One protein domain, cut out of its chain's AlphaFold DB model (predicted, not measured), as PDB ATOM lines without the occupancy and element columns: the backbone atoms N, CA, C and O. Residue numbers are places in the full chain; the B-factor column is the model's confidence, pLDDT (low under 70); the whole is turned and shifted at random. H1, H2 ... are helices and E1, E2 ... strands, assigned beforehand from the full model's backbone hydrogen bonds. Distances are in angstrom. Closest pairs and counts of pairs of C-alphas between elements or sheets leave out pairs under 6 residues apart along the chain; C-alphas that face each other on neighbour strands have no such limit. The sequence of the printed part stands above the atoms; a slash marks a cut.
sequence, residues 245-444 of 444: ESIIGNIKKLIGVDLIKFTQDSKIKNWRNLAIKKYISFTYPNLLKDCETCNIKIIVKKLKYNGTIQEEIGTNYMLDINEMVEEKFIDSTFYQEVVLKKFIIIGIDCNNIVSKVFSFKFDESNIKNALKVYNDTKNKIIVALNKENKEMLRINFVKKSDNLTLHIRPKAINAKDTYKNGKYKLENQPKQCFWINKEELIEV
ATOM      1  N   GLU A 245     186.507 209.579 217.293       91.25
ATOM      2  CA  GLU A 245     185.524 210.665 217.141       91.25
ATOM      3  C   GLU A 245     185.352 211.467 218.440       91.25
ATOM      4  O   GLU A 245     185.269 212.695 218.407       91.25
ATOM      5  N   SER A 246     185.373 210.792 219.596       91.94
ATOM      6  CA  SER A 246     185.299 211.445 220.910       91.94
ATOM      7  C   SER A 246     186.544 212.298 221.191       91.94
ATOM      8  O   SER A 246     186.430 213.437 221.645       91.94
ATOM      9  N   ILE A 247     187.735 211.795 220.838       94.69
ATOM     10  CA  ILE A 247     188.996 212.548 220.931       94.69
ATOM     11  C   ILE A 247     188.921 213.829 220.096       94.69
ATOM     12  O   ILE A 247     189.221 214.909 220.605       94.69
ATOM     13  N   ILE A 248     188.484 213.729 218.837       94.75
ATOM     14  CA  ILE A 248     188.288 214.889 217.960       94.75
ATOM     15  C   ILE A 248     187.271 215.858 218.573       94.75
ATOM     16  O   ILE A 248     187.555 217.049 218.657       94.75
ATOM     17  N   GLY A 249     186.130 215.362 219.062       95.88
ATOM     18  CA  GLY A 249     185.106 216.180 219.715       95.88
ATOM     19  C   GLY A 249     185.639 216.962 220.919       95.88
ATOM     20  O   GLY A 249     185.375 218.156 221.040       95.88
ATOM     21  N   ASN A 250     186.451 216.336 221.773       95.75
ATOM     22  CA  ASN A 250     187.086 217.020 222.903       95.75
ATOM     23  C   ASN A 250     188.149 218.034 222.458       95.75
ATOM     24  O   ASN A 250     188.267 219.094 223.067       95.75
ATOM     25  N   ILE A 251     188.882 217.765 221.373       96.62
ATOM     26  CA  ILE A 251     189.844 218.725 220.809       96.62
ATOM     27  C   ILE A 251     189.135 219.919 220.154       96.62
ATOM     28  O   ILE A 251     189.624 221.041 220.252       96.62
ATOM     29  N   LYS A 252     187.964 219.734 219.537       97.12
ATOM     30  CA  LYS A 252     187.163 220.846 218.994       97.12
ATOM     31  C   LYS A 252     186.690 221.817 220.070       97.12
ATOM     32  O   LYS A 252     186.656 223.018 219.830       97.12
ATOM     33  N   LYS A 253     186.401 221.323 221.277       97.12
ATOM     34  CA  LYS A 253     186.055 222.169 222.434       97.12
ATOM     35  C   LYS A 253     187.201 223.086 222.882       97.12
ATOM     36  O   LYS A 253     186.997 223.909 223.764       97.12
ATOM     37  N   LEU A 254     188.398 222.943 222.306       96.56
ATOM     38  CA  LEU A 254     189.523 223.849 222.536       96.56
ATOM     39  C   LEU A 254     189.427 225.133 221.702       96.56
ATOM     40  O   LEU A 254     190.224 226.037 221.927       96.56
ATOM     41  N   ILE A 255     188.507 225.233 220.735       97.75
ATOM     42  CA  ILE A 255     188.288 226.470 219.973       97.75
ATOM     43  C   ILE A 255     187.919 227.607 220.935       97.75
ATOM     44  O   ILE A 255     187.109 227.434 221.841       97.75
ATOM     45  N   GLY A 256     188.557 228.763 220.754       97.31
ATOM     46  CA  GLY A 256     188.463 229.923 221.640       97.31
ATOM     47  C   GLY A 256     189.486 229.936 222.781       97.31
ATOM     48  O   GLY A 256     189.616 230.951 223.463       97.31
ATOM     49  N   VAL A 257     190.256 228.861 222.991       97.38
ATOM     50  CA  VAL A 257     191.305 228.847 224.021       97.38
ATOM     51  C   VAL A 257     192.460 229.757 223.611       97.38
ATOM     52  O   VAL A 257     193.113 229.546 222.589       97.38
ATOM     53  N   ASP A 258     192.753 230.736 224.462       96.38
ATOM     54  CA  ASP A 258     193.931 231.593 224.374       96.38
ATOM     55  C   ASP A 258     195.153 230.878 224.972       96.38
ATOM     56  O   ASP A 258     195.260 230.698 226.189       96.38
ATOM     57  N   LEU A 259     196.091 230.465 224.112       94.69
ATOM     58  CA  LEU A 259     197.276 229.718 224.539       94.69
ATOM     59  C   LEU A 259     198.250 230.545 225.385       94.69
ATOM     60  O   LEU A 259     199.057 229.952 226.107       94.69
ATOM     61  N   ILE A 260     198.210 231.879 225.311       92.31
ATOM     62  CA  ILE A 260     199.127 232.745 226.068       92.31
ATOM     63  C   ILE A 260     198.892 232.563 227.572       92.31
ATOM     64  O   ILE A 260     199.849 232.501 228.341       92.31
ATOM     65  N   LYS A 261     197.642 232.333 227.985       92.25
ATOM     66  CA  LYS A 261     197.266 232.077 229.386       92.25
ATOM     67  C   LYS A 261     197.852 230.781 229.960       92.25
ATOM     68  O   LYS A 261     197.859 230.590 231.172       92.25
ATOM     69  N   PHE A 262     198.353 229.885 229.107       90.88
ATOM     70  CA  PHE A 262     198.855 228.565 229.501       90.88
ATOM     71  C   PHE A 262     200.358 228.388 229.257       90.88
ATOM     72  O   PHE A 262     200.874 227.278 229.411       90.88
ATOM     73  N   THR A 263     201.080 229.462 228.927       86.00
ATOM     74  CA  THR A 263     202.545 229.459 228.849       86.00
ATOM     75  C   THR A 263     203.163 230.289 229.968       86.00
ATOM     76  O   THR A 263     202.610 231.303 230.373       86.00
ATOM     77  N   GLN A 264     204.315 229.847 230.475       72.62
ATOM     78  CA  GLN A 264     205.138 230.625 231.413       72.62
ATOM     79  C   GLN A 264     206.281 231.357 230.696       72.62
ATOM     80  O   GLN A 264     206.830 232.307 231.235       72.62
ATOM     81  N   ASP A 265     206.618 230.937 229.471       78.38
ATOM     82  CA  ASP A 265     207.669 231.551 228.663       78.38
ATOM     83  C   ASP A 265     207.379 231.363 227.163       78.38
ATOM     84  O   ASP A 265     207.429 230.256 226.615       78.38
ATOM     85  N   SER A 266     207.059 232.459 226.479       74.31
ATOM     86  CA  SER A 266     206.809 232.482 225.034       74.31
ATOM     87  C   SER A 266     208.091 232.462 224.187       74.31
ATOM     88  O   SER A 266     208.006 232.331 222.962       74.31
ATOM     89  N   LYS A 267     209.279 232.532 224.808       79.62
ATOM     90  CA  LYS A 267     210.584 232.421 224.135       79.62
ATOM     91  C   LYS A 267     210.972 230.969 223.846       79.62
ATOM     92  O   LYS A 267     211.770 230.715 222.943       79.62
ATOM     93  N   ILE A 268     210.376 229.990 224.536       84.62
ATOM     94  CA  ILE A 268     210.622 228.567 224.262       84.62
ATOM     95  C   ILE A 268     210.121 228.220 222.851       84.62
ATOM     96  O   ILE A 268     208.934 228.332 222.550       84.62
ATOM     97  N   LYS A 269     211.004 227.694 221.989       78.62
ATOM     98  CA  LYS A 269     210.729 227.382 220.565       78.62
ATOM     99  C   LYS A 269     209.438 226.582 220.310       78.62
ATOM    100  O   LYS A 269     208.864 226.675 219.228       78.62
ATOM    101  N   ASN A 270     208.982 225.788 221.280       85.69
ATOM    102  CA  ASN A 270     207.793 224.942 221.173       85.69
ATOM    103  C   ASN A 270     206.691 225.255 222.205       85.69
ATOM    104  O   ASN A 270     205.857 224.391 222.485       85.69
ATOM    105  N   TRP A 271     206.675 226.466 222.774       92.88
ATOM    106  CA  TRP A 271     205.773 226.830 223.872       92.88
ATOM    107  C   TRP A 271     204.294 226.599 223.551       92.88
ATOM    108  O   TRP A 271     203.559 226.136 224.409       92.88
ATOM    109  N   ARG A 272     203.853 226.817 222.305       93.88
ATOM    110  CA  ARG A 272     202.448 226.619 221.891       93.88
ATOM    111  C   ARG A 272     201.986 225.175 222.062       93.88
ATOM    112  O   ARG A 272     200.895 224.921 222.558       93.88
ATOM    113  N   ASN A 273     202.841 224.221 221.685       92.00
ATOM    114  CA  ASN A 273     202.555 222.801 221.884       92.00
ATOM    115  C   ASN A 273     202.600 222.418 223.371       92.00
ATOM    116  O   ASN A 273     201.919 221.478 223.767       92.00
ATOM    117  N   LEU A 274     203.394 223.108 224.196       92.75
ATOM    118  CA  LEU A 274     203.409 222.891 225.646       92.75
ATOM    119  C   LEU A 274     202.159 223.480 226.312       92.75
ATOM    120  O   LEU A 274     201.529 222.793 227.106       92.75
ATOM    121  N   ALA A 275     201.761 224.693 225.930       94.88
ATOM    122  CA  ALA A 275     200.579 225.386 226.431       94.88
ATOM    123  C   ALA A 275     199.300 224.588 226.155       94.88
ATOM    124  O   ALA A 275     198.530 224.330 227.075       94.88
ATOM    125  N   ILE A 276     199.112 224.101 224.920       95.12
ATOM    126  CA  ILE A 276     197.931 223.289 224.600       95.12
ATOM    127  C   ILE A 276     197.930 221.957 225.350       95.12
ATOM    128  O   ILE A 276     196.884 221.507 225.800       95.12
ATOM    129  N   LYS A 277     199.098 221.328 225.537       94.06
ATOM    130  CA  LYS A 277     199.202 220.096 226.326       94.06
ATOM    131  C   LYS A 277     198.875 220.356 227.789       94.06
ATOM    132  O   LYS A 277     198.142 219.570 228.368       94.06
ATOM    133  N   LYS A 278     199.364 221.462 228.357       94.12
ATOM    134  CA  LYS A 278     199.047 221.887 229.724       94.12
ATOM    135  C   LYS A 278     197.543 222.105 229.892       94.12
ATOM    136  O   LYS A 278     196.970 221.574 230.836       94.12
ATOM    137  N   TYR A 279     196.914 222.814 228.953       94.88
ATOM    138  CA  TYR A 279     195.463 222.997 228.933       94.88
ATOM    139  C   TYR A 279     194.732 221.651 228.885       94.88
ATOM    140  O   TYR A 279     193.901 221.367 229.742       94.88
ATOM    141  N   ILE A 280     195.086 220.785 227.927       95.44
ATOM    142  CA  ILE A 280     194.457 219.469 227.777       95.44
ATOM    143  C   ILE A 280     194.622 218.636 229.050       95.44
ATOM    144  O   ILE A 280     193.654 218.039 229.494       95.44
ATOM    145  N   SER A 281     195.808 218.598 229.658       93.25
ATOM    146  CA  SER A 281     196.035 217.839 230.892       93.25
ATOM    147  C   SER A 281     195.181 218.327 232.062       93.25
ATOM    148  O   SER A 281     194.800 217.512 232.895       93.25
ATOM    149  N   PHE A 282     194.875 219.625 232.125       92.56
ATOM    150  CA  PHE A 282     194.014 220.194 233.160       92.56
ATOM    151  C   PHE A 282     192.526 219.922 232.891       92.56
ATOM    152  O   PHE A 282     191.809 219.487 233.784       92.56
ATOM    153  N   THR A 283     192.062 220.150 231.660       94.31
ATOM    154  CA  THR A 283     190.632 220.081 231.309       94.31
ATOM    155  C   THR A 283     190.167 218.669 230.941       94.31
ATOM    156  O   THR A 283     189.029 218.296 231.212       94.31
ATOM    157  N   TYR A 284     191.042 217.868 230.332       94.19
ATOM    158  CA  TYR A 284     190.769 216.512 229.849       94.19
ATOM    159  C   TYR A 284     191.918 215.556 230.234       94.19
ATOM    160  O   TYR A 284     192.697 215.147 229.364       94.19
ATOM    161  N   PRO A 285     192.035 215.159 231.518       88.62
ATOM    162  CA  PRO A 285     193.220 214.477 232.055       88.62
ATOM    163  C   PRO A 285     193.677 213.228 231.281       88.62
ATOM    164  O   PRO A 285     194.877 212.984 231.153       88.62
ATOM    165  N   ASN A 286     192.740 212.476 230.698       90.50
ATOM    166  CA  ASN A 286     193.036 211.250 229.946       90.50
ATOM    167  C   ASN A 286     193.283 211.476 228.445       90.50
ATOM    168  O   ASN A 286     193.807 210.592 227.774       90.50
ATOM    169  N   LEU A 287     192.984 212.654 227.889       94.06
ATOM    170  CA  LEU A 287     192.967 212.856 226.435       94.06
ATOM    171  C   LEU A 287     194.345 212.681 225.781       94.06
ATOM    172  O   LEU A 287     194.444 212.108 224.698       94.06
ATOM    173  N   LEU A 288     195.424 213.141 226.428       93.94
ATOM    174  CA  LEU A 288     196.784 212.937 225.903       93.94
ATOM    175  C   LEU A 288     197.200 211.463 225.941       93.94
ATOM    176  O   LEU A 288     197.874 211.001 225.021       93.94
ATOM    177  N   LYS A 289     196.781 210.747 226.986       92.25
ATOM    178  CA  LYS A 289     197.032 209.317 227.173       92.25
ATOM    179  C   LYS A 289     196.294 208.501 226.109       92.25
ATOM    180  O   LYS A 289     196.905 207.689 225.424       92.25
ATOM    181  N   ASP A 290     195.027 208.820 225.871       94.25
ATOM    182  CA  ASP A 290     194.209 208.202 224.825       94.25
ATOM    183  C   ASP A 290     194.771 208.465 223.425       94.25
ATOM    184  O   ASP A 290     194.802 207.566 222.577       94.25
ATOM    185  N   CYS A 291     195.280 209.681 223.191       95.00
ATOM    186  CA  CYS A 291     195.995 210.010 221.964       95.00
ATOM    187  C   CYS A 291     197.253 209.153 221.787       95.00
ATOM    188  O   CYS A 291     197.473 208.633 220.696       95.00
ATOM    189  N   GLU A 292     198.067 208.976 222.832       92.94
ATOM    190  CA  GLU A 292     199.262 208.126 222.769       92.94
ATOM    191  C   GLU A 292     198.892 206.671 222.450       92.94
ATOM    192  O   GLU A 292     199.410 206.111 221.481       92.94
ATOM    193  N   THR A 293     197.929 206.102 223.180       92.38
ATOM    194  CA  THR A 293     197.419 204.739 222.976       92.38
ATOM    195  C   THR A 293     196.945 204.507 221.537       92.38
ATOM    196  O   THR A 293     197.320 203.513 220.907       92.38
ATOM    197  N   CYS A 294     196.193 205.457 220.970       90.75
ATOM    198  CA  CYS A 294     195.588 205.346 219.634       90.75
ATOM    199  C   CYS A 294     196.473 205.832 218.473       90.75
ATOM    200  O   CYS A 294     195.980 205.984 217.347       90.75
ATOM    201  N   ASN A 295     197.763 206.080 218.727       93.06
ATOM    202  CA  ASN A 295     198.730 206.599 217.755       93.06
ATOM    203  C   ASN A 295     198.309 207.946 217.136       93.06
ATOM    204  O   ASN A 295     198.363 208.135 215.919       93.06
ATOM    205  N   ILE A 296     197.849 208.881 217.965       95.12
ATOM    206  CA  ILE A 296     197.408 210.217 217.561       95.12
ATOM    207  C   ILE A 296     198.447 211.246 217.993       95.12
ATOM    208  O   ILE A 296     198.838 211.334 219.156       95.12
ATOM    209  N   LYS A 297     198.868 212.084 217.049       95.12
ATOM    210  CA  LYS A 297     199.779 213.196 217.294       95.12
ATOM    211  C   LYS A 297     199.048 214.523 217.175       95.12
ATOM    212  O   LYS A 297     198.603 214.894 216.092       95.12
ATOM    213  N   ILE A 298     199.017 215.263 218.279       95.38
ATOM    214  CA  ILE A 298     198.528 216.642 218.320       95.38
ATOM    215  C   ILE A 298     199.670 217.594 217.946       95.38
ATOM    216  O   ILE A 298     200.786 217.470 218.462       95.38
ATOM    217  N   ILE A 299     199.401 218.526 217.032       95.00
ATOM    218  CA  ILE A 299     200.354 219.535 216.558       95.00
ATOM    219  C   ILE A 299     199.661 220.895 216.525       95.00
ATOM    220  O   ILE A 299     198.606 221.028 215.924       95.00
ATOM    221  N   VAL A 300     200.281 221.926 217.095       96.19
ATOM    222  CA  VAL A 300     199.812 223.313 216.943       96.19
ATOM    223  C   VAL A 300     200.492 223.981 215.750       96.19
ATOM    224  O   VAL A 300     201.718 223.894 215.608       96.19
ATOM    225  N   LYS A 301     199.712 224.671 214.910       96.56
ATOM    226  CA  LYS A 301     200.188 225.424 213.742       96.56
ATOM    227  C   LYS A 301     199.464 226.760 213.604       96.56
ATOM    228  O   LYS A 301     198.284 226.863 213.907       96.56
ATOM    229  N   LYS A 302     200.176 227.772 213.103       96.31
ATOM    230  CA  LYS A 302     199.582 229.068 212.766       96.31
ATOM    231  C   LYS A 302     198.734 228.983 211.499       96.31
ATOM    232  O   LYS A 302     199.083 228.257 210.559       96.31
ATOM    233  N   LEU A 303     197.664 229.762 211.485       97.62
ATOM    234  CA  LEU A 303     196.803 229.995 210.338       97.62
ATOM    235  C   LEU A 303     197.272 231.220 209.547       97.62
ATOM    236  O   LEU A 303     197.831 232.170 210.095       97.62
ATOM    237  N   LYS A 304     197.031 231.188 208.239       95.75
ATOM    238  CA  LYS A 304     197.026 232.373 207.379       95.75
ATOM    239  C   LYS A 304     195.717 233.148 207.578       95.75
ATOM    240  O   LYS A 304     194.747 232.593 208.089       95.75
ATOM    241  N   TYR A 305     195.654 234.381 207.072       92.06
ATOM    242  CA  TYR A 305     194.432 235.200 207.094       92.06
ATOM    243  C   TYR A 305     193.215 234.512 206.459       92.06
ATOM    244  O   TYR A 305     192.102 234.677 206.934       92.06
ATOM    245  N   ASN A 306     193.425 233.675 205.438       90.88
ATOM    246  CA  ASN A 306     192.358 232.896 204.801       90.88
ATOM    247  C   ASN A 306     191.957 231.618 205.575       90.88
ATOM    248  O   ASN A 306     191.268 230.762 205.029       90.88
ATOM    249  N   GLY A 307     192.441 231.428 206.806       91.50
ATOM    250  CA  GLY A 307     192.094 230.284 207.650       91.50
ATOM    251  C   GLY A 307     192.760 228.959 207.266       91.50
ATOM    252  O   GLY A 307     192.396 227.929 207.826       91.50
ATOM    253  N   THR A 308     193.730 228.953 206.345       93.94
ATOM    254  CA  THR A 308     194.514 227.752 205.999       93.94
ATOM    255  C   THR A 308     195.785 227.638 206.837       93.94
ATOM    256  O   THR A 308     196.332 228.636 207.310       93.94
ATOM    257  N   ILE A 309     196.312 226.423 206.999       97.00
ATOM    258  CA  ILE A 309     197.564 226.194 207.726       97.00
ATOM    259  C   ILE A 309     198.750 226.856 207.000       97.00
ATOM    260  O   ILE A 309     198.936 226.742 205.780       97.00
ATOM    261  N   GLN A 310     199.600 227.556 207.755       95.19
ATOM    262  CA  GLN A 310     200.743 228.271 207.188       95.19
ATOM    263  C   GLN A 310     201.849 227.317 206.714       95.19
ATOM    264  O   GLN A 310     202.333 227.446 205.587       95.19
ATOM    265  N   GLU A 311     202.212 226.336 207.539       94.44
ATOM    266  CA  GLU A 311     203.390 225.484 207.353       94.44
ATOM    267  C   GLU A 311     203.045 224.008 207.144       94.44
ATOM    268  O   GLU A 311     202.079 223.501 207.704       94.44
ATOM    269  N   GLU A 312     203.931 223.289 206.459       95.50
ATOM    270  CA  GLU A 312     203.852 221.832 206.327       95.50
ATOM    271  C   GLU A 312     203.905 221.103 207.677       95.50
ATOM    272  O   GLU A 312     204.472 221.580 208.682       95.50
ATOM    273  N   ILE A 313     203.338 219.899 207.694       95.81
ATOM    274  CA  ILE A 313     203.168 219.124 208.917       95.81
ATOM    275  C   ILE A 313     204.357 218.189 209.109       95.81
ATOM    276  O   ILE A 313     204.572 217.215 208.392       95.81
ATOM    277  N   GLY A 314     205.169 218.491 210.122       91.56
ATOM    278  CA  GLY A 314     206.330 217.677 210.459       91.56
ATOM    279  C   GLY A 314     205.922 216.359 211.107       91.56
ATOM    280  O   GLY A 314     205.416 216.342 212.236       91.56
ATOM    281  N   THR A 315     206.249 215.240 210.460       93.44
ATOM    282  CA  THR A 315     206.077 213.901 211.054       93.44
ATOM    283  C   THR A 315     206.978 213.728 212.284       93.44
ATOM    284  O   THR A 315     206.592 213.080 213.255       93.44
ATOM    285  N   ASN A 316     208.120 214.435 212.309       89.75
ATOM    286  CA  ASN A 316     209.250 214.259 213.233       89.75
ATOM    287  C   ASN A 316     209.962 212.908 213.098       89.75
ATOM    288  O   ASN A 316     210.804 212.596 213.939       89.75
ATOM    289  N   TYR A 317     209.669 212.162 212.035       93.81
ATOM    290  CA  TYR A 317     210.392 210.963 211.669       93.81
ATOM    291  C   TYR A 317     211.587 211.352 210.797       93.81
ATOM    292  O   TYR A 317     211.419 211.880 209.692       93.81
ATOM    293  N   MET A 318     212.792 211.196 211.342       94.75
ATOM    294  CA  MET A 318     214.028 211.406 210.591       94.75
ATOM    295  C   MET A 318     214.203 210.240 209.619       94.75
ATOM    296  O   MET A 318     213.911 209.103 209.973       94.75
ATOM    297  N   LEU A 319     214.667 210.522 208.405       95.44
ATOM    298  CA  LEU A 319     215.019 209.479 207.449       95.44
ATOM    299  C   LEU A 319     216.190 208.665 208.014       95.44
ATOM    300  O   LEU A 319     217.222 209.250 208.336       95.44
ATOM    301  N   ASP A 320     216.013 207.350 208.128       94.31
ATOM    302  CA  ASP A 320     216.990 206.382 208.635       94.31
ATOM    303  C   ASP A 320     217.503 205.534 207.463       94.31
ATOM    304  O   ASP A 320     216.744 204.791 206.843       94.31
ATOM    305  N   ILE A 321     218.788 205.675 207.127       95.19
ATOM    306  CA  ILE A 321     219.392 205.004 205.966       95.19
ATOM    307  C   ILE A 321     219.359 203.482 206.130       95.19
ATOM    308  O   ILE A 321     219.046 202.779 205.170       95.19
ATOM    309  N   ASN A 322     219.623 202.974 207.338       94.62
ATOM    310  CA  ASN A 322     219.636 201.533 207.586       94.62
ATOM    311  C   ASN A 322     218.237 200.947 207.409       94.62
ATOM    312  O   ASN A 322     218.075 199.939 206.727       94.62
ATOM    313  N   GLU A 323     217.219 201.633 207.935       95.06
ATOM    314  CA  GLU A 323     215.826 201.241 207.728       95.06
ATOM    315  C   GLU A 323     215.462 201.197 206.239       95.06
ATOM    316  O   GLU A 323     214.910 200.204 205.767       95.06
ATOM    317  N   MET A 324     215.783 202.249 205.476       95.81
ATOM    318  CA  MET A 324     215.439 202.288 204.051       95.81
ATOM    319  C   MET A 324     216.070 201.119 203.291       95.81
ATOM    320  O   MET A 324     215.407 200.500 202.454       95.81
ATOM    321  N   VAL A 325     217.331 200.791 203.582       95.56
ATOM    322  CA  VAL A 325     218.058 199.711 202.902       95.56
ATOM    323  C   VAL A 325     217.526 198.341 203.318       95.56
ATOM    324  O   VAL A 325     217.185 197.531 202.452       95.56
ATOM    325  N   GLU A 326     217.379 198.090 204.616       93.25
ATOM    326  CA  GLU A 326     217.119 196.746 205.141       93.25
ATOM    327  C   GLU A 326     215.637 196.380 205.227       93.25
ATOM    328  O   GLU A 326     215.288 195.199 205.196       93.25
ATOM    329  N   GLU A 327     214.742 197.366 205.304       92.81
ATOM    330  CA  GLU A 327     213.346 197.117 205.652       92.81
ATOM    331  C   GLU A 327     212.396 197.254 204.467       92.81
ATOM    332  O   GLU A 327     212.616 197.983 203.488       92.81
ATOM    333  N   LYS A 328     211.293 196.512 204.571       92.38
ATOM    334  CA  LYS A 328     210.137 196.647 203.692       92.38
ATOM    335  C   LYS A 328     209.231 197.741 204.225       92.38
ATOM    336  O   LYS A 328     209.078 197.872 205.431       92.38
ATOM    337  N   PHE A 329     208.542 198.436 203.324       93.56
ATOM    338  CA  PHE A 329     207.612 199.508 203.677       93.56
ATOM    339  C   PHE A 329     206.654 199.120 204.813       93.56
ATOM    340  O   PHE A 329     206.668 199.763 205.850       93.56
ATOM    341  N   ILE A 330     205.891 198.033 204.671       89.00
ATOM    342  CA  ILE A 330     204.850 197.629 205.638       89.00
ATOM    343  C   ILE A 330     205.387 197.179 207.009       89.00
ATOM    344  O   ILE A 330     204.655 197.201 208.002       89.00
ATOM    345  N   ASP A 331     206.655 196.771 207.057       88.69
ATOM    346  CA  ASP A 331     207.327 196.282 208.265       88.69
ATOM    347  C   ASP A 331     208.225 197.357 208.894       88.69
ATOM    348  O   ASP A 331     208.689 197.192 210.019       88.69
ATOM    349  N   SER A 332     208.440 198.468 208.182       93.31
ATOM    350  CA  SER A 332     209.290 199.565 208.629       93.31
ATOM    351  C   SER A 332     208.715 200.284 209.843       93.31
ATOM    352  O   SER A 332     207.500 200.483 209.965       93.31
ATOM    353  N   THR A 333     209.594 200.774 210.712       94.62
ATOM    354  CA  THR A 333     209.192 201.697 211.776       94.62
ATOM    355  C   THR A 333     208.604 202.984 211.197       94.62
ATOM    356  O   THR A 333     207.682 203.536 211.790       94.62
ATOM    357  N   PHE A 334     209.046 203.429 210.015       95.69
ATOM    358  CA  PHE A 334     208.414 204.518 209.268       95.69
ATOM    359  C   PHE A 334     206.908 204.279 209.078       95.69
ATOM    360  O   PHE A 334     206.097 205.162 209.360       95.69
ATOM    361  N   TYR A 335     206.502 203.082 208.653       94.62
ATOM    362  CA  TYR A 335     205.085 202.768 208.474       94.62
ATOM    363  C   TYR A 335     204.313 202.818 209.796       94.62
ATOM    364  O   TYR A 335     203.236 203.409 209.864       94.62
ATOM    365  N   GLN A 336     204.892 202.283 210.871       91.44
ATOM    366  CA  GLN A 336     204.276 202.295 212.202       91.44
ATOM    367  C   GLN A 336     204.158 203.717 212.790       91.44
ATOM    368  O   GLN A 336     203.121 204.102 213.336       91.44
ATOM    369  N   GLU A 337     205.215 204.523 212.662       92.69
ATOM    370  CA  GLU A 337     205.341 205.838 213.298       92.69
ATOM    371  C   GLU A 337     204.833 207.002 212.440       92.69
ATOM    372  O   GLU A 337     204.647 208.101 212.975       92.69
ATOM    373  N   VAL A 338     204.615 206.802 211.140       94.94
ATOM    374  CA  VAL A 338     204.128 207.840 210.219       94.94
ATOM    375  C   VAL A 338     202.832 207.417 209.548       94.94
ATOM    376  O   VAL A 338     201.836 208.117 209.694       94.94
ATOM    377  N   VAL A 339     202.822 206.286 208.842       95.44
ATOM    378  CA  VAL A 339     201.686 205.903 207.984       95.44
ATOM    379  C   VAL A 339     200.462 205.487 208.805       95.44
ATOM    380  O   VAL A 339     199.346 205.898 208.501       95.44
ATOM    381  N   LEU A 340     200.652 204.721 209.881       92.62
ATOM    382  CA  LEU A 340     199.563 204.343 210.793       92.62
ATOM    383  C   LEU A 340     199.192 205.440 211.799       92.62
ATOM    384  O   LEU A 340     198.204 205.296 212.525       92.62
ATOM    385  N   LYS A 341     199.982 206.513 211.874       94.50
ATOM    386  CA  LYS A 341     199.771 207.605 212.822       94.50
ATOM    387  C   LYS A 341     198.676 208.536 212.313       94.50
ATOM    388  O   LYS A 341     198.636 208.901 211.139       94.50
ATOM    389  N   LYS A 342     197.792 208.945 213.219       95.38
ATOM    390  CA  LYS A 342     196.777 209.971 212.969       95.38
ATOM    391  C   LYS A 342     197.320 211.313 213.446       95.38
ATOM    392  O   LYS A 342     197.990 211.388 214.476       95.38
ATOM    393  N   PHE A 343     197.023 212.380 212.725       96.50
ATOM    394  CA  PHE A 343     197.474 213.726 213.047       96.50
ATOM    395  C   PHE A 343     196.256 214.603 213.302       96.50
ATOM    396  O   PHE A 343     195.310 214.598 212.519       96.50
ATOM    397  N   ILE A 344     196.283 215.347 214.404       97.50
ATOM    398  CA  ILE A 344     195.293 216.379 214.708       97.50
ATOM    399  C   ILE A 344     196.046 217.698 214.806       97.50
ATOM    400  O   ILE A 344     196.980 217.834 215.602       97.50
ATOM    401  N   ILE A 345     195.682 218.642 213.947       97.81
ATOM    402  CA  ILE A 345     196.353 219.927 213.826       97.81
ATOM    403  C   ILE A 345     195.433 220.988 214.416       97.81
ATOM    404  O   ILE A 345     194.337 221.221 213.920       97.81
ATOM    405  N   ILE A 346     195.900 221.640 215.474       98.00
ATOM    406  CA  ILE A 346     195.215 222.751 216.124       98.00
ATOM    407  C   ILE A 346     195.716 224.039 215.465       98.00
ATOM    408  O   ILE A 346     196.886 224.409 215.605       98.00
ATOM    409  N   GLY A 347     194.835 224.672 214.696       98.06
ATOM    410  CA  GLY A 347     195.064 225.928 213.997       98.06
ATOM    411  C   GLY A 347     194.823 227.118 214.917       98.06
ATOM    412  O   GLY A 347     193.726 227.261 215.455       98.06
ATOM    413  N   ILE A 348     195.835 227.968 215.075       97.75
ATOM    414  CA  ILE A 348     195.748 229.202 215.866       97.75
ATOM    415  C   ILE A 348     195.860 230.448 214.988       97.75
ATOM    416  O   ILE A 348     196.591 230.444 213.992       97.75
ATOM    417  N   ASP A 349     195.185 231.518 215.385       96.56
ATOM    418  CA  ASP A 349     195.285 232.826 214.738       96.56
ATOM    419  C   ASP A 349     196.571 233.599 215.121       96.56
ATOM    420  O   ASP A 349     197.503 233.072 215.748       96.56
ATOM    421  N   CYS A 350     196.642 234.870 214.711       93.19
ATOM    422  CA  CYS A 350     197.746 235.774 215.038       93.19
ATOM    423  C   CYS A 350     197.866 236.073 216.543       93.19
ATOM    424  O   CYS A 350     198.986 236.270 217.024       93.19
ATOM    425  N   ASN A 351     196.756 236.019 217.281       94.06
ATOM    426  CA  ASN A 351     196.683 236.238 218.725       94.06
ATOM    427  C   ASN A 351     197.000 234.965 219.530       94.06
ATOM    428  O   ASN A 351     197.135 235.020 220.748       94.06
ATOM    429  N   ASN A 352     197.244 233.835 218.858       94.94
ATOM    430  CA  ASN A 352     197.447 232.509 219.454       94.94
ATOM    431  C   ASN A 352     196.194 231.932 220.121       94.94
ATOM    432  O   ASN A 352     196.308 231.077 221.004       94.94
ATOM    433  N   ILE A 353     195.019 232.357 219.666       97.06
ATOM    434  CA  ILE A 353     193.747 231.749 220.034       97.06
ATOM    435  C   ILE A 353     193.516 230.557 219.109       97.06
ATOM    436  O   ILE A 353     193.769 230.629 217.906       97.06
ATOM    437  N   VAL A 354     193.067 229.434 219.665       98.12
ATOM    438  CA  VAL A 354     192.657 228.271 218.870       98.12
ATOM    439  C   VAL A 354     191.415 228.627 218.061       98.12
ATOM    440  O   VAL A 354     190.372 228.925 218.631       98.12
ATOM    441  N   SER A 355     191.510 228.560 216.735       97.81
ATOM    442  CA  SER A 355     190.420 228.964 215.837       97.81
ATOM    443  C   SER A 355     189.865 227.803 215.019       97.81
ATOM    444  O   SER A 355     188.679 227.792 214.713       97.81
ATOM    445  N   LYS A 356     190.708 226.830 214.648       98.06
ATOM    446  CA  LYS A 356     190.323 225.709 213.777       98.06
ATOM    447  C   LYS A 356     190.980 224.407 214.206       98.06
ATOM    448  O   LYS A 356     192.070 224.410 214.782       98.06
ATOM    449  N   VAL A 357     190.356 223.285 213.864       98.06
ATOM    450  CA  VAL A 357     190.925 221.948 214.052       98.06
ATOM    451  C   VAL A 357     190.915 221.224 212.715       98.06
ATOM    452  O   VAL A 357     189.904 221.178 212.026       98.06
ATOM    453  N   PHE A 358     192.055 220.648 212.354       98.12
ATOM    454  CA  PHE A 358     192.197 219.811 211.172       98.12
ATOM    455  C   PHE A 358     192.591 218.404 211.591       98.12
ATOM    456  O   PHE A 358     193.233 218.195 212.626       98.12
ATOM    457  N   SER A 359     192.266 217.434 210.753       96.94
ATOM    458  CA  SER A 359     192.712 216.061 210.905       96.94
ATOM    459  C   SER A 359     193.393 215.568 209.639       96.94
ATOM    460  O   SER A 359     193.113 216.025 208.530       96.94
ATOM    461  N   PHE A 360     194.300 214.617 209.824       96.88
ATOM    462  CA  PHE A 360     194.867 213.848 208.735       96.88
ATOM    463  C   PHE A 360     195.133 212.416 209.184       96.88
ATOM    464  O   PHE A 360     195.723 212.159 210.239       96.88
ATOM    465  N   LYS A 361     194.694 211.474 208.358       95.00
ATOM    466  CA  LYS A 361     194.973 210.045 208.474       95.00
ATOM    467  C   LYS A 361     195.232 209.534 207.065       95.00
ATOM    468  O   LYS A 361     194.494 209.893 206.157       95.00
ATOM    469  N   PHE A 362     196.245 208.691 206.893       95.00
ATOM    470  CA  PHE A 362     196.539 208.125 205.582       95.00
ATOM    471  C   PHE A 362     195.367 207.255 205.101       95.00
ATOM    472  O   PHE A 362     195.042 206.219 205.702       95.00
ATOM    473  N   ASP A 363     194.727 207.680 204.016       93.06
ATOM    474  CA  ASP A 363     193.804 206.851 203.252       93.06
ATOM    475  C   ASP A 363     194.550 205.904 202.288       93.06
ATOM    476  O   ASP A 363     195.780 205.824 202.285       93.06
ATOM    477  N   GLU A 364     193.827 205.129 201.478       91.38
ATOM    478  CA  GLU A 364     194.467 204.200 200.538       91.38
ATOM    479  C   GLU A 364     195.304 204.899 199.457       91.38
ATOM    480  O   GLU A 364     196.351 204.379 199.059       91.38
ATOM    481  N   SER A 365     194.865 206.069 198.990       94.25
ATOM    482  CA  SER A 365     195.583 206.873 198.001       94.25
ATOM    483  C   SER A 365     196.868 207.435 198.610       94.25
ATOM    484  O   SER A 365     197.965 207.251 198.072       94.25
ATOM    485  N   ASN A 366     196.761 208.003 199.809       96.38
ATOM    486  CA  ASN A 366     197.878 208.511 200.586       96.38
ATOM    487  C   ASN A 366     198.912 207.417 200.890       96.38
ATOM    488  O   ASN A 366     200.113 207.674 200.811       96.38
ATOM    489  N   ILE A 367     198.487 206.187 201.212       95.31
ATOM    490  CA  ILE A 367     199.406 205.055 201.445       95.31
ATOM    491  C   ILE A 367     200.146 204.683 200.162       95.31
ATOM    492  O   ILE A 367     201.355 204.450 200.206       95.31
ATOM    493  N   LYS A 368     199.458 204.647 199.013       95.81
ATOM    494  CA  LYS A 368     200.105 204.404 197.713       95.81
ATOM    495  C   LYS A 368     201.151 205.481 197.421       95.81
ATOM    496  O   LYS A 368     202.255 205.147 196.993       95.81
ATOM    497  N   ASN A 369     200.847 206.746 197.708       97.38
ATOM    498  CA  ASN A 369     201.810 207.840 197.593       97.38
ATOM    499  C   ASN A 369     202.990 207.663 198.556       97.38
ATOM    500  O   ASN A 369     204.138 207.743 198.129       97.38
ATOM    501  N   ALA A 370     202.742 207.344 199.828       97.44
ATOM    502  CA  ALA A 370     203.797 207.091 200.807       97.44
ATOM    503  C   ALA A 370     204.712 205.920 200.402       97.44
ATOM    504  O   ALA A 370     205.927 206.018 200.558       97.44
ATOM    505  N   LEU A 371     204.154 204.849 199.828       97.38
ATOM    506  CA  LEU A 371     204.921 203.725 199.285       97.38
ATOM    507  C   LEU A 371     205.806 204.160 198.109       97.38
ATOM    508  O   LEU A 371     206.967 203.758 198.045       97.38
ATOM    509  N   LYS A 372     205.291 205.001 197.198       97.81
ATOM    510  CA  LYS A 372     206.091 205.579 196.103       97.81
ATOM    511  C   LYS A 372     207.263 206.392 196.651       97.81
ATOM    512  O   LYS A 372     208.394 206.154 196.238       97.81
ATOM    513  N   VAL A 373     207.011 207.280 197.618       98.00
ATOM    514  CA  VAL A 373     208.059 208.087 198.270       98.00
ATOM    515  C   VAL A 373     209.105 207.196 198.934       98.00
ATOM    516  O   VAL A 373     210.300 207.419 198.753       98.00
ATOM    517  N   TYR A 374     208.677 206.170 199.673       97.81
ATOM    518  CA  TYR A 374     209.577 205.238 200.353       97.81
ATOM    519  C   TYR A 374     210.462 204.472 199.363       97.81
ATOM    520  O   TYR A 374     211.675 204.410 199.544       97.81
ATOM    521  N   ASN A 375     209.878 203.925 198.294       97.50
ATOM    522  CA  ASN A 375     210.618 203.156 197.293       97.50
ATOM    523  C   ASN A 375     211.576 204.032 196.475       97.50
ATOM    524  O   ASN A 375     212.717 203.632 196.264       97.50
ATOM    525  N   ASP A 376     211.154 205.231 196.062       97.69
ATOM    526  CA  ASP A 376     212.031 206.203 195.395       97.69
ATOM    527  C   ASP A 376     213.230 206.563 196.285       97.69
ATOM    528  O   ASP A 376     214.384 206.488 195.862       97.69
ATOM    529  N   THR A 377     212.960 206.856 197.558       97.44
ATOM    530  CA  THR A 377     213.982 207.174 198.562       97.44
ATOM    531  C   THR A 377     214.954 206.014 198.760       97.44
ATOM    532  O   THR A 377     216.167 206.216 198.701       97.44
ATOM    533  N   LYS A 378     214.440 204.789 198.940       97.50
ATOM    534  CA  LYS A 378     215.237 203.561 199.064       97.50
ATOM    535  C   LYS A 378     216.136 203.357 197.848       97.50
ATOM    536  O   LYS A 378     217.336 203.158 198.012       97.50
ATOM    537  N   ASN A 379     215.582 203.451 196.642       96.94
ATOM    538  CA  ASN A 379     216.333 203.255 195.404       96.94
ATOM    539  C   ASN A 379     217.449 204.292 195.259       96.94
ATOM    540  O   ASN A 379     218.592 203.930 194.994       96.94
ATOM    541  N   LYS A 380     217.152 205.574 195.501       95.94
ATOM    542  CA  LYS A 380     218.152 206.647 195.447       95.94
ATOM    543  C   LYS A 380     219.270 206.464 196.476       95.94
ATOM    544  O   LYS A 380     220.428 206.716 196.154       95.94
ATOM    545  N   ILE A 381     218.943 205.998 197.683       95.56
ATOM    546  CA  ILE A 381     219.933 205.656 198.712       95.56
ATOM    547  C   ILE A 381     220.814 204.491 198.254       95.56
ATOM    548  O   ILE A 381     222.031 204.612 198.316       95.56
ATOM    549  N   ILE A 382     220.230 203.394 197.763       94.88
ATOM    550  CA  ILE A 382     220.992 202.225 197.288       94.88
ATOM    551  C   ILE A 382     221.935 202.622 196.146       94.88
ATOM    552  O   ILE A 382     223.115 202.282 196.176       94.88
ATOM    553  N   VAL A 383     221.446 203.401 195.176       93.44
ATOM    554  CA  VAL A 383     222.275 203.916 194.075       93.44
ATOM    555  C   VAL A 383     223.421 204.776 194.609       93.44
ATOM    556  O   VAL A 383     224.557 204.606 194.177       93.44
ATOM    557  N   ALA A 384     223.161 205.673 195.564       92.25
ATOM    558  CA  ALA A 384     224.206 206.500 196.164       92.25
ATOM    559  C   ALA A 384     225.247 205.668 196.936       92.25
ATOM    560  O   ALA A 384     226.437 205.955 196.853       92.25
ATOM    561  N   LEU A 385     224.819 204.613 197.636       91.75
ATOM    562  CA  LEU A 385     225.699 203.710 198.384       91.75
ATOM    563  C   LEU A 385     226.588 202.830 197.491       91.75
ATOM    564  O   LEU A 385     227.590 202.321 197.987       91.75
ATOM    565  N   ASN A 386     226.262 202.670 196.207       90.12
ATOM    566  CA  ASN A 386     227.042 201.865 195.259       90.12
ATOM    567  C   ASN A 386     228.003 202.690 194.387       90.12
ATOM    568  O   ASN A 386     228.771 202.112 193.626       90.12
ATOM    569  N   LYS A 387     227.974 204.026 194.465       87.31
ATOM    570  CA  LYS A 387     228.916 204.878 193.726       87.31
ATOM    571  C   LYS A 387     230.269 204.947 194.437       87.31
ATOM    572  O   LYS A 387     230.310 204.976 195.664       87.31
ATOM    573  N   GLU A 388     231.350 205.027 193.664       75.56
ATOM    574  CA  GLU A 388     232.725 205.144 194.178       75.56
ATOM    575  C   GLU A 388     232.936 206.478 194.917       75.56
ATOM    576  O   GLU A 388     233.338 206.493 196.076       75.56
ATOM    577  N   ASN A 389     232.522 207.600 194.315       73.12
ATOM    578  CA  ASN A 389     232.657 208.942 194.900       73.12
ATOM    579  C   ASN A 389     231.430 209.362 195.730       73.12
ATOM    580  O   ASN A 389     230.732 210.325 195.397       73.12
ATOM    581  N   LYS A 390     231.156 208.642 196.828       68.75
ATOM    582  CA  LYS A 390     230.022 208.909 197.748       68.75
ATOM    583  C   LYS A 390     230.031 210.325 198.320       68.75
ATOM    584  O   LYS A 390     228.975 210.894 198.588       68.75
ATOM    585  N   GLU A 391     231.219 210.895 198.483       61.47
ATOM    586  CA  GLU A 391     231.434 212.180 199.139       61.47
ATOM    587  C   GLU A 391     230.870 213.371 198.345       61.47
ATOM    588  O   GLU A 391     230.409 214.338 198.940       61.47
ATOM    589  N   MET A 392     230.801 213.318 197.016       61.22
ATOM    590  CA  MET A 392     230.272 214.445 196.225       61.22
ATOM    591  C   MET A 392     228.762 214.360 195.953       61.22
ATOM    592  O   MET A 392     228.184 215.248 195.322       61.22
ATOM    593  N   LEU A 393     228.089 213.305 196.415       73.81
ATOM    594  CA  LEU A 393     226.704 213.024 196.046       73.81
ATOM    595  C   LEU A 393     225.705 213.624 197.034       73.81
ATOM    596  O   LEU A 393     225.607 213.213 198.189       73.81
ATOM    597  N   ARG A 394     224.876 214.544 196.531       83.44
ATOM    598  CA  ARG A 394     223.622 214.940 197.182       83.44
ATOM    599  C   ARG A 394     222.451 214.224 196.535       83.44
ATOM    600  O   ARG A 394     222.217 214.338 195.333       83.44
ATOM    601  N   ILE A 395     221.684 213.516 197.351       91.00
ATOM    602  CA  ILE A 395     220.488 212.817 196.905       91.00
ATOM    603  C   ILE A 395     219.349 213.823 196.742       91.00
ATOM    604  O   ILE A 395     218.972 214.536 197.674       91.00
ATOM    605  N   ASN A 396     218.765 213.836 195.546       92.44
ATOM    606  CA  ASN A 396     217.563 214.597 195.245       92.44
ATOM    607  C   ASN A 396     216.313 213.799 195.651       92.44
ATOM    608  O   ASN A 396     215.735 213.064 194.844       92.44
ATOM    609  N   PHE A 397     215.930 213.893 196.924       96.50
ATOM    610  CA  PHE A 397     214.719 213.253 197.440       96.50
ATOM    611  C   PHE A 397     213.436 213.919 196.922       96.50
ATOM    612  O   PHE A 397     213.476 215.043 196.423       96.50
ATOM    613  N   VAL A 398     212.305 213.220 197.075       97.25
ATOM    614  CA  VAL A 398     210.969 213.735 196.737       97.25
ATOM    615  C   VAL A 398     210.736 215.104 197.377       97.25
ATOM    616  O   VAL A 398     210.846 215.263 198.599       97.25
ATOM    617  N   LYS A 399     210.385 216.079 196.543       96.81
ATOM    618  CA  LYS A 399     210.106 217.471 196.895       96.81
ATOM    619  C   LYS A 399     208.609 217.692 197.062       96.81
ATOM    620  O   LYS A 399     207.783 216.933 196.570       96.81
ATOM    621  N   LYS A 400     208.247 218.813 197.690       95.19
ATOM    622  CA  LYS A 400     206.846 219.252 197.760       95.19
ATOM    623  C   LYS A 400     206.215 219.386 196.363       95.19
ATOM    624  O   LYS A 400     205.064 219.007 196.182       95.19
ATOM    625  N   SER A 401     206.972 219.902 195.391       95.19
ATOM    626  CA  SER A 401     206.520 220.106 194.006       95.19
ATOM    627  C   SER A 401     206.112 218.819 193.291       95.19
ATOM    628  O   SER A 401     205.381 218.894 192.313       95.19
ATOM    629  N   ASP A 402     206.541 217.654 193.785       95.75
ATOM    630  CA  ASP A 402     206.192 216.358 193.196       95.75
ATOM    631  C   ASP A 402     204.741 215.947 193.519       95.75
ATOM    632  O   ASP A 402     204.274 214.910 193.056       95.75
ATOM    633  N   ASN A 403     204.027 216.761 194.312       92.81
ATOM    634  CA  ASN A 403     202.599 216.644 194.614       92.81
ATOM    635  C   ASN A 403     202.172 215.252 195.122       92.81
ATOM    636  O   ASN A 403     201.091 214.749 194.819       92.81
ATOM    637  N   LEU A 404     203.050 214.620 195.901       95.81
ATOM    638  CA  LEU A 404     202.750 213.421 196.678       95.81
ATOM    639  C   LEU A 404     202.379 213.817 198.107       95.81
ATOM    640  O   LEU A 404     202.802 214.853 198.605       95.81
ATOM    641  N   THR A 405     201.666 212.941 198.811       95.38
ATOM    642  CA  THR A 405     201.231 213.166 200.201       95.38
ATOM    643  C   THR A 405     202.376 213.493 201.165       95.38
ATOM    644  O   THR A 405     202.203 214.234 202.136       95.38
ATOM    645  N   LEU A 406     203.560 212.937 200.902       97.00
ATOM    646  CA  LEU A 406     204.768 213.162 201.680       97.00
ATOM    647  C   LEU A 406     205.877 213.740 200.807       97.00
ATOM    648  O   LEU A 406     206.045 213.338 199.659       97.00
ATOM    649  N   HIS A 407     206.705 214.584 201.411       97.38
ATOM    650  CA  HIS A 407     207.993 214.983 200.856       97.38
ATOM    651  C   HIS A 407     209.097 214.867 201.908       97.38
ATOM    652  O   HIS A 407     208.849 214.716 203.111       97.38
ATOM    653  N   ILE A 408     210.340 214.948 201.446       97.31
ATOM    654  CA  ILE A 408     211.533 214.874 202.281       97.31
ATOM    655  C   ILE A 408     212.252 216.217 202.205       97.31
ATOM    656  O   ILE A 408     212.456 216.772 201.128       97.31
ATOM    657  N   ARG A 409     212.640 216.759 203.361       94.25
ATOM    658  CA  ARG A 409     213.463 217.974 203.416       94.25
ATOM    659  C   ARG A 409     214.468 217.939 204.565       94.25
ATOM    660  O   ARG A 409     214.238 217.218 205.548       94.25
ATOM    661  N   PRO A 410     215.539 218.752 204.487       93.00
ATOM    662  CA  PRO A 410     216.548 218.801 205.529       93.00
ATOM    663  C   PRO A 410     215.946 219.175 206.884       93.00
ATOM    664  O   PRO A 410     215.093 220.058 206.997       93.00
ATOM    665  N   LYS A 411     216.410 218.491 207.928       92.31
ATOM    666  CA  LYS A 411     216.154 218.836 209.335       92.31
ATOM    667  C   LYS A 411     217.415 218.624 210.179       92.31
ATOM    668  O   LYS A 411     217.333 218.259 211.350       92.31
ATOM    669  N   ALA A 412     218.562 218.815 209.536       89.69
ATOM    670  CA  ALA A 412     219.880 218.799 210.137       89.69
ATOM    671  C   ALA A 412     220.070 220.029 211.037       89.69
ATOM    672  O   ALA A 412     219.537 221.102 210.743       89.69
ATOM    673  N   ILE A 413     220.829 219.879 212.121       88.56
ATOM    674  CA  ILE A 413     221.187 220.997 213.008       88.56
ATOM    675  C   ILE A 413     222.053 222.018 212.256       88.56
ATOM    676  O   ILE A 413     221.854 223.222 212.386       88.56
ATOM    677  N   ASN A 414     223.008 221.530 211.467       90.44
ATOM    678  CA  ASN A 414     223.906 222.319 210.630       90.44
ATOM    679  C   ASN A 414     224.407 221.458 209.453       90.44
ATOM    680  O   ASN A 414     224.030 220.293 209.325       90.44
ATOM    681  N   ALA A 415     225.273 222.012 208.601       86.75
ATOM    682  CA  ALA A 415     225.805 221.304 207.434       86.75
ATOM    683  C   ALA A 415     226.626 220.040 207.772       86.75
ATOM    684  O   ALA A 415     226.730 219.160 206.927       86.75
ATOM    685  N   LYS A 416     227.173 219.932 208.994       90.00
ATOM    686  CA  LYS A 416     227.941 218.769 209.477       90.00
ATOM    687  C   LYS A 416     227.059 217.687 210.118       90.00
ATOM    688  O   LYS A 416     227.554 216.616 210.465       90.00
ATOM    689  N   ASP A 417     225.768 217.954 210.317       92.50
ATOM    690  CA  ASP A 417     224.810 216.980 210.846       92.50
ATOM    691  C   ASP A 417     224.281 216.089 209.711       92.50
ATOM    692  O   ASP A 417     223.191 216.285 209.160       92.50
ATOM    693  N   THR A 418     225.117 215.122 209.341       93.00
ATOM    694  CA  THR A 418     224.964 214.226 208.190       93.00
ATOM    695  C   THR A 418     224.882 212.752 208.612       93.00
ATOM    696  O   THR A 418     224.928 212.415 209.802       93.00
ATOM    697  N   TYR A 419     224.730 211.846 207.643       92.12
ATOM    698  CA  TYR A 419     224.647 210.395 207.857       92.12
ATOM    699  C   TYR A 419     226.028 209.728 207.964       92.12
ATOM    700  O   TYR A 419     226.378 208.867 207.162       92.12
ATOM    701  N   LYS A 420     226.821 210.139 208.958       89.81
ATOM    702  CA  LYS A 420     228.190 209.636 209.206       89.81
ATOM    703  C   LYS A 420     228.282 208.368 210.072       89.81
ATOM    704  O   LYS A 420     229.317 207.711 210.105       89.81
ATOM    705  N   ASN A 421     227.195 208.024 210.759       85.81
ATOM    706  CA  ASN A 421     227.083 206.848 211.626       85.81
ATOM    707  C   ASN A 421     226.020 205.903 211.053       85.81
ATOM    708  O   ASN A 421     225.124 206.361 210.340       85.81
ATOM    709  N   GLY A 422     226.069 204.623 211.403       86.44
ATOM    710  CA  GLY A 422     225.222 203.593 210.819       86.44
ATOM    711  C   GLY A 422     226.047 202.550 210.074       86.44
ATOM    712  O   GLY A 422     227.163 202.810 209.615       86.44
ATOM    713  N   LYS A 423     225.423 201.389 209.863       90.81
ATOM    714  CA  LYS A 423     225.932 200.341 208.974       90.81
ATOM    715  C   LYS A 423     226.114 200.870 207.547       90.81
ATOM    716  O   LYS A 423     227.073 200.513 206.870       90.81
ATOM    717  N   TYR A 424     225.212 201.750 207.110       92.44
ATOM    718  CA  TYR A 424     225.293 202.466 205.838       92.44
ATOM    719  C   TYR A 424     225.481 203.969 206.071       92.44
ATOM    720  O   TYR A 424     224.723 204.584 206.823       92.44
ATOM    721  N   LYS A 425     226.467 204.567 205.388       90.81
ATOM    722  CA  LYS A 425     226.888 205.964 205.576       90.81
ATOM    723  C   LYS A 425     226.749 206.781 204.291       90.81
ATOM    724  O   LYS A 425     227.028 206.287 203.200       90.81
ATOM    725  N   LEU A 426     226.339 208.039 204.438       91.12
ATOM    726  CA  LEU A 426     226.264 209.067 203.393       91.12
ATOM    727  C   LEU A 426     226.768 210.391 203.990       91.12
ATOM    728  O   LEU A 426     225.988 211.261 204.386       91.12
ATOM    729  N   GLU A 427     228.089 210.511 204.116       88.75
ATOM    730  CA  GLU A 427     228.754 211.489 204.994       88.75
ATOM    731  C   GLU A 427     228.505 212.956 204.633       88.75
ATOM    732  O   GLU A 427     228.512 213.802 205.522       88.75
ATOM    733  N   ASN A 428     228.193 213.257 203.371       86.88
ATOM    734  CA  ASN A 428     227.910 214.617 202.900       86.88
ATOM    735  C   ASN A 428     226.422 214.897 202.655       86.88
ATOM    736  O   ASN A 428     226.051 215.982 202.199       86.88
ATOM    737  N   GLN A 429     225.546 213.948 203.000       92.50
ATOM    738  CA  GLN A 429     224.102 214.136 202.940       92.50
ATOM    739  C   GLN A 429     223.589 214.652 204.297       92.50
ATOM    740  O   GLN A 429     223.620 213.908 205.281       92.50
ATOM    741  N   PRO A 430     223.064 215.894 204.385       93.38
ATOM    742  CA  PRO A 430     222.467 216.402 205.618       93.38
ATOM    743  C   PRO A 430     221.288 215.537 206.045       93.38
ATOM    744  O   PRO A 430     220.528 215.065 205.192       93.38
ATOM    745  N   LYS A 431     221.081 215.381 207.355       94.62
ATOM    746  CA  LYS A 431     219.940 214.626 207.876       94.62
ATOM    747  C   LYS A 431     218.608 215.181 207.377       94.62
ATOM    748  O   LYS A 431     218.326 216.381 207.442       94.62
ATOM    749  N   GLN A 432     217.769 214.274 206.898       95.75
ATOM    750  CA  GLN A 432     216.470 214.563 206.309       95.75
ATOM    751  C   GLN A 432     215.328 214.110 207.220       95.75
ATOM    752  O   GLN A 432     215.495 213.269 208.104       95.75
ATOM    753  N   CYS A 433     214.141 214.661 206.997       96.00
ATOM    754  CA  CYS A 433     212.923 214.302 207.714       96.00
ATOM    755  C   CYS A 433     211.750 214.236 206.733       96.00
ATOM    756  O   CYS A 433     211.726 214.988 205.760       96.00
ATOM    757  N   PHE A 434     210.779 213.367 207.015       97.12
ATOM    758  CA  PHE A 434     209.528 213.282 206.263       97.12
ATOM    759  C   PHE A 434     208.524 214.342 206.726       97.12
ATOM    760  O   PHE A 434     208.358 214.589 207.928       97.12
ATOM    761  N   TRP A 435     207.808 214.938 205.781       97.50
ATOM    762  CA  TRP A 435     206.799 215.969 206.020       97.50
ATOM    763  C   TRP A 435     205.537 215.643 205.240       97.50
ATOM    764  O   TRP A 435     205.622 215.164 204.114       97.50
ATOM    765  N   ILE A 436     204.388 215.898 205.856       97.62
ATOM    766  CA  ILE A 436     203.075 215.783 205.226       97.62
ATOM    767  C   ILE A 436     202.736 217.130 204.603       97.62
ATOM    768  O   ILE A 436     202.878 218.168 205.264       97.62
ATOM    769  N   ASN A 437     202.297 217.081 203.346       96.19
ATOM    770  CA  ASN A 437     201.783 218.243 202.638       96.19
ATOM    771  C   ASN A 437     200.491 218.713 203.305       96.19
ATOM    772  O   ASN A 437     199.561 217.937 203.514       96.19
ATOM    773  N   LYS A 438     200.433 219.987 203.677       94.88
ATOM    774  CA  LYS A 438     199.285 220.575 204.378       94.88
ATOM    775  C   LYS A 438     198.008 220.610 203.534       94.88
ATOM    776  O   LYS A 438     196.932 220.792 204.087       94.88
ATOM    777  N   GLU A 439     198.137 220.469 202.219       94.00
ATOM    778  CA  GLU A 439     197.023 220.358 201.280       94.00
ATOM    779  C   GLU A 439     196.200 219.072 201.501       94.00
ATOM    780  O   GLU A 439     195.046 219.013 201.099       94.00
ATOM    781  N   GLU A 440     196.757 218.078 202.199       95.81
ATOM    782  CA  GLU A 440     196.081 216.826 202.571       95.81
ATOM    783  C   GLU A 440     195.203 216.965 203.831       95.81
ATOM    784  O   GLU A 440     194.531 216.019 204.245       95.81
ATOM    785  N   LEU A 441     195.252 218.114 204.514       96.31
ATOM    786  CA  LEU A 441     194.528 218.319 205.766       96.31
ATOM    787  C   LEU A 441     193.047 218.586 205.513       96.31
ATOM    788  O   LEU A 441     192.687 219.426 204.693       96.31
ATOM    789  N   ILE A 442     192.199 217.949 206.318       96.25
ATOM    790  CA  ILE A 442     190.751 218.156 206.299       96.25
ATOM    791  C   ILE A 442     190.372 218.916 207.568       96.25
ATOM    792  O   ILE A 442     190.695 218.468 208.670       96.25
ATOM    793  N   GLU A 443     189.721 220.070 207.424       96.50
ATOM    794  CA  GLU A 443     189.103 220.773 208.555       96.50
ATOM    795  C   GLU A 443     187.960 219.908 209.090       96.50
ATOM    796  O   GLU A 443     187.144 219.419 208.308       96.50
ATOM    797  N   VAL A 444     187.953 219.647 210.400       94.62
ATOM    798  CA  VAL A 444     187.014 218.702 211.018       94.62
ATOM    799  C   VAL A 444     186.010 219.369 211.904       94.62
ATOM    800  O   VAL A 444     186.383 220.209 212.751       94.62
TER     801      VAL A 444
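What this domain is: This is residues 245 to 444 of the 444 residues of a protein of Spiroplasma corruscae (UniProt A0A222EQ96). Look for two lobes one after the other along an elongated body, each built on a small three-stranded sheet. One lobe has the twisted sheet E1 E3 E4 with H1, H3 and H4 packed on it and H2 on H3; the other has the sheet E2 E7 E5, with H6 over E2 and the long helix H7 grazing it, while H5, E6 and two long links extend toward the far end. The end of the chain comes back to the first lobe, where residues 442 to 443 pair with residues 358 to 359 of E4. You have 200 residues with seven named helices and seven named strands, in the order H1 H2 H3 H4 E1 E2 H5 H6 E3 E4 H7 E5 E6 E7; the class is mixed, the first sheet is mixed and the second all antiparallel. The whole is compact, with a radius of gyration of the C-alphas of 18.6 A, and spans 57 by 37 by 32 A.

How they stand to each other: Begin at the strongly twisted sheet of E1, residues 296 to 302, E3, residues 342 to 348, and E4, residues 354 to 360, in that order. E1 and E3 are parallel, with N 299 and O 344 2.9 A apart, within hydrogen-bond range; E3 and E4 are an antiparallel hairpin, with N 345 and O 358 at 2.8 A. H1, residues 245 to 252, is on this sheet at a height of 9.5 A and runs along the strands, at 12 degrees to E3 on the local plane. H3, residues 271 to 283, is on it too, slantwise at 53 degrees to E1 on the local plane; their closest C-alphas, Asn 273 and Val 300, are 5.7 A apart. H4, residues 287 to 293, is on the same face as H1, and the two only just touch, with 3 pairs of C-alphas within 8 A, the closest Ile 247 and Leu 287 at 6.8 A. H2, residues 259 to 262, touches H3, with the C-alphas of Phe 262 and Ala 275 closest at 4.7 A. Next find the second sheet, in the order E2, residues 313 to 318, E7, residues 432 to 436, and E5, residues 406 to 410. E2 and E7 are antiparallel, with N 436 and O 313 2.9 A apart; E7 and E5 are antiparallel, with N 433 and O 409 at 2.9 A. H6, residues 333 to 339, lies over E2 at a height of 9.5 A over the sheet. H7, residues 364 to 385, only grazes this sheet with its residues 366 to 377. H5, residues 321 to 326, touches residues 374 to 382 of H7 alone, about perpendicular at 80 degrees, with the C-alphas of Met 324 and Lys 378 closest at 5.2 A. E6, residues 426 to 430, pairs with no named strand and runs on into E7 at 45 degrees. Every O i to N i+4 pair is within hydrogen-bond range in H1, H3, H4, H5, H6 and H7; H2 is too short for such a pair.

Where its parts are: Find C-alpha 245, where H1 begins, at (185.524, 210.665, 217.141). H3 is 18.2 A long from first to last C-alpha, E1 19.6 A, E3 19.5 A and E4 17.8 A. From C-alpha 364 at (194.467, 204.200, 200.538), H7 runs 31.3 A to C-alpha 385 at (225.699, 203.710, 198.384). E7, 13.5 A long, ends at C-alpha 436, (203.075, 215.783, 205.226).

The domain as a whole: The C-alphas farthest apart, those of Thr 283 and Glu 388, are 58.1 A apart. The printed part has no cut. The links from H7 to E5, 20 residues, and from E5 to E6, 15 residues, are long. The mean pLDDT of the printed part is 92.9; residues 390 to 392 are under 70.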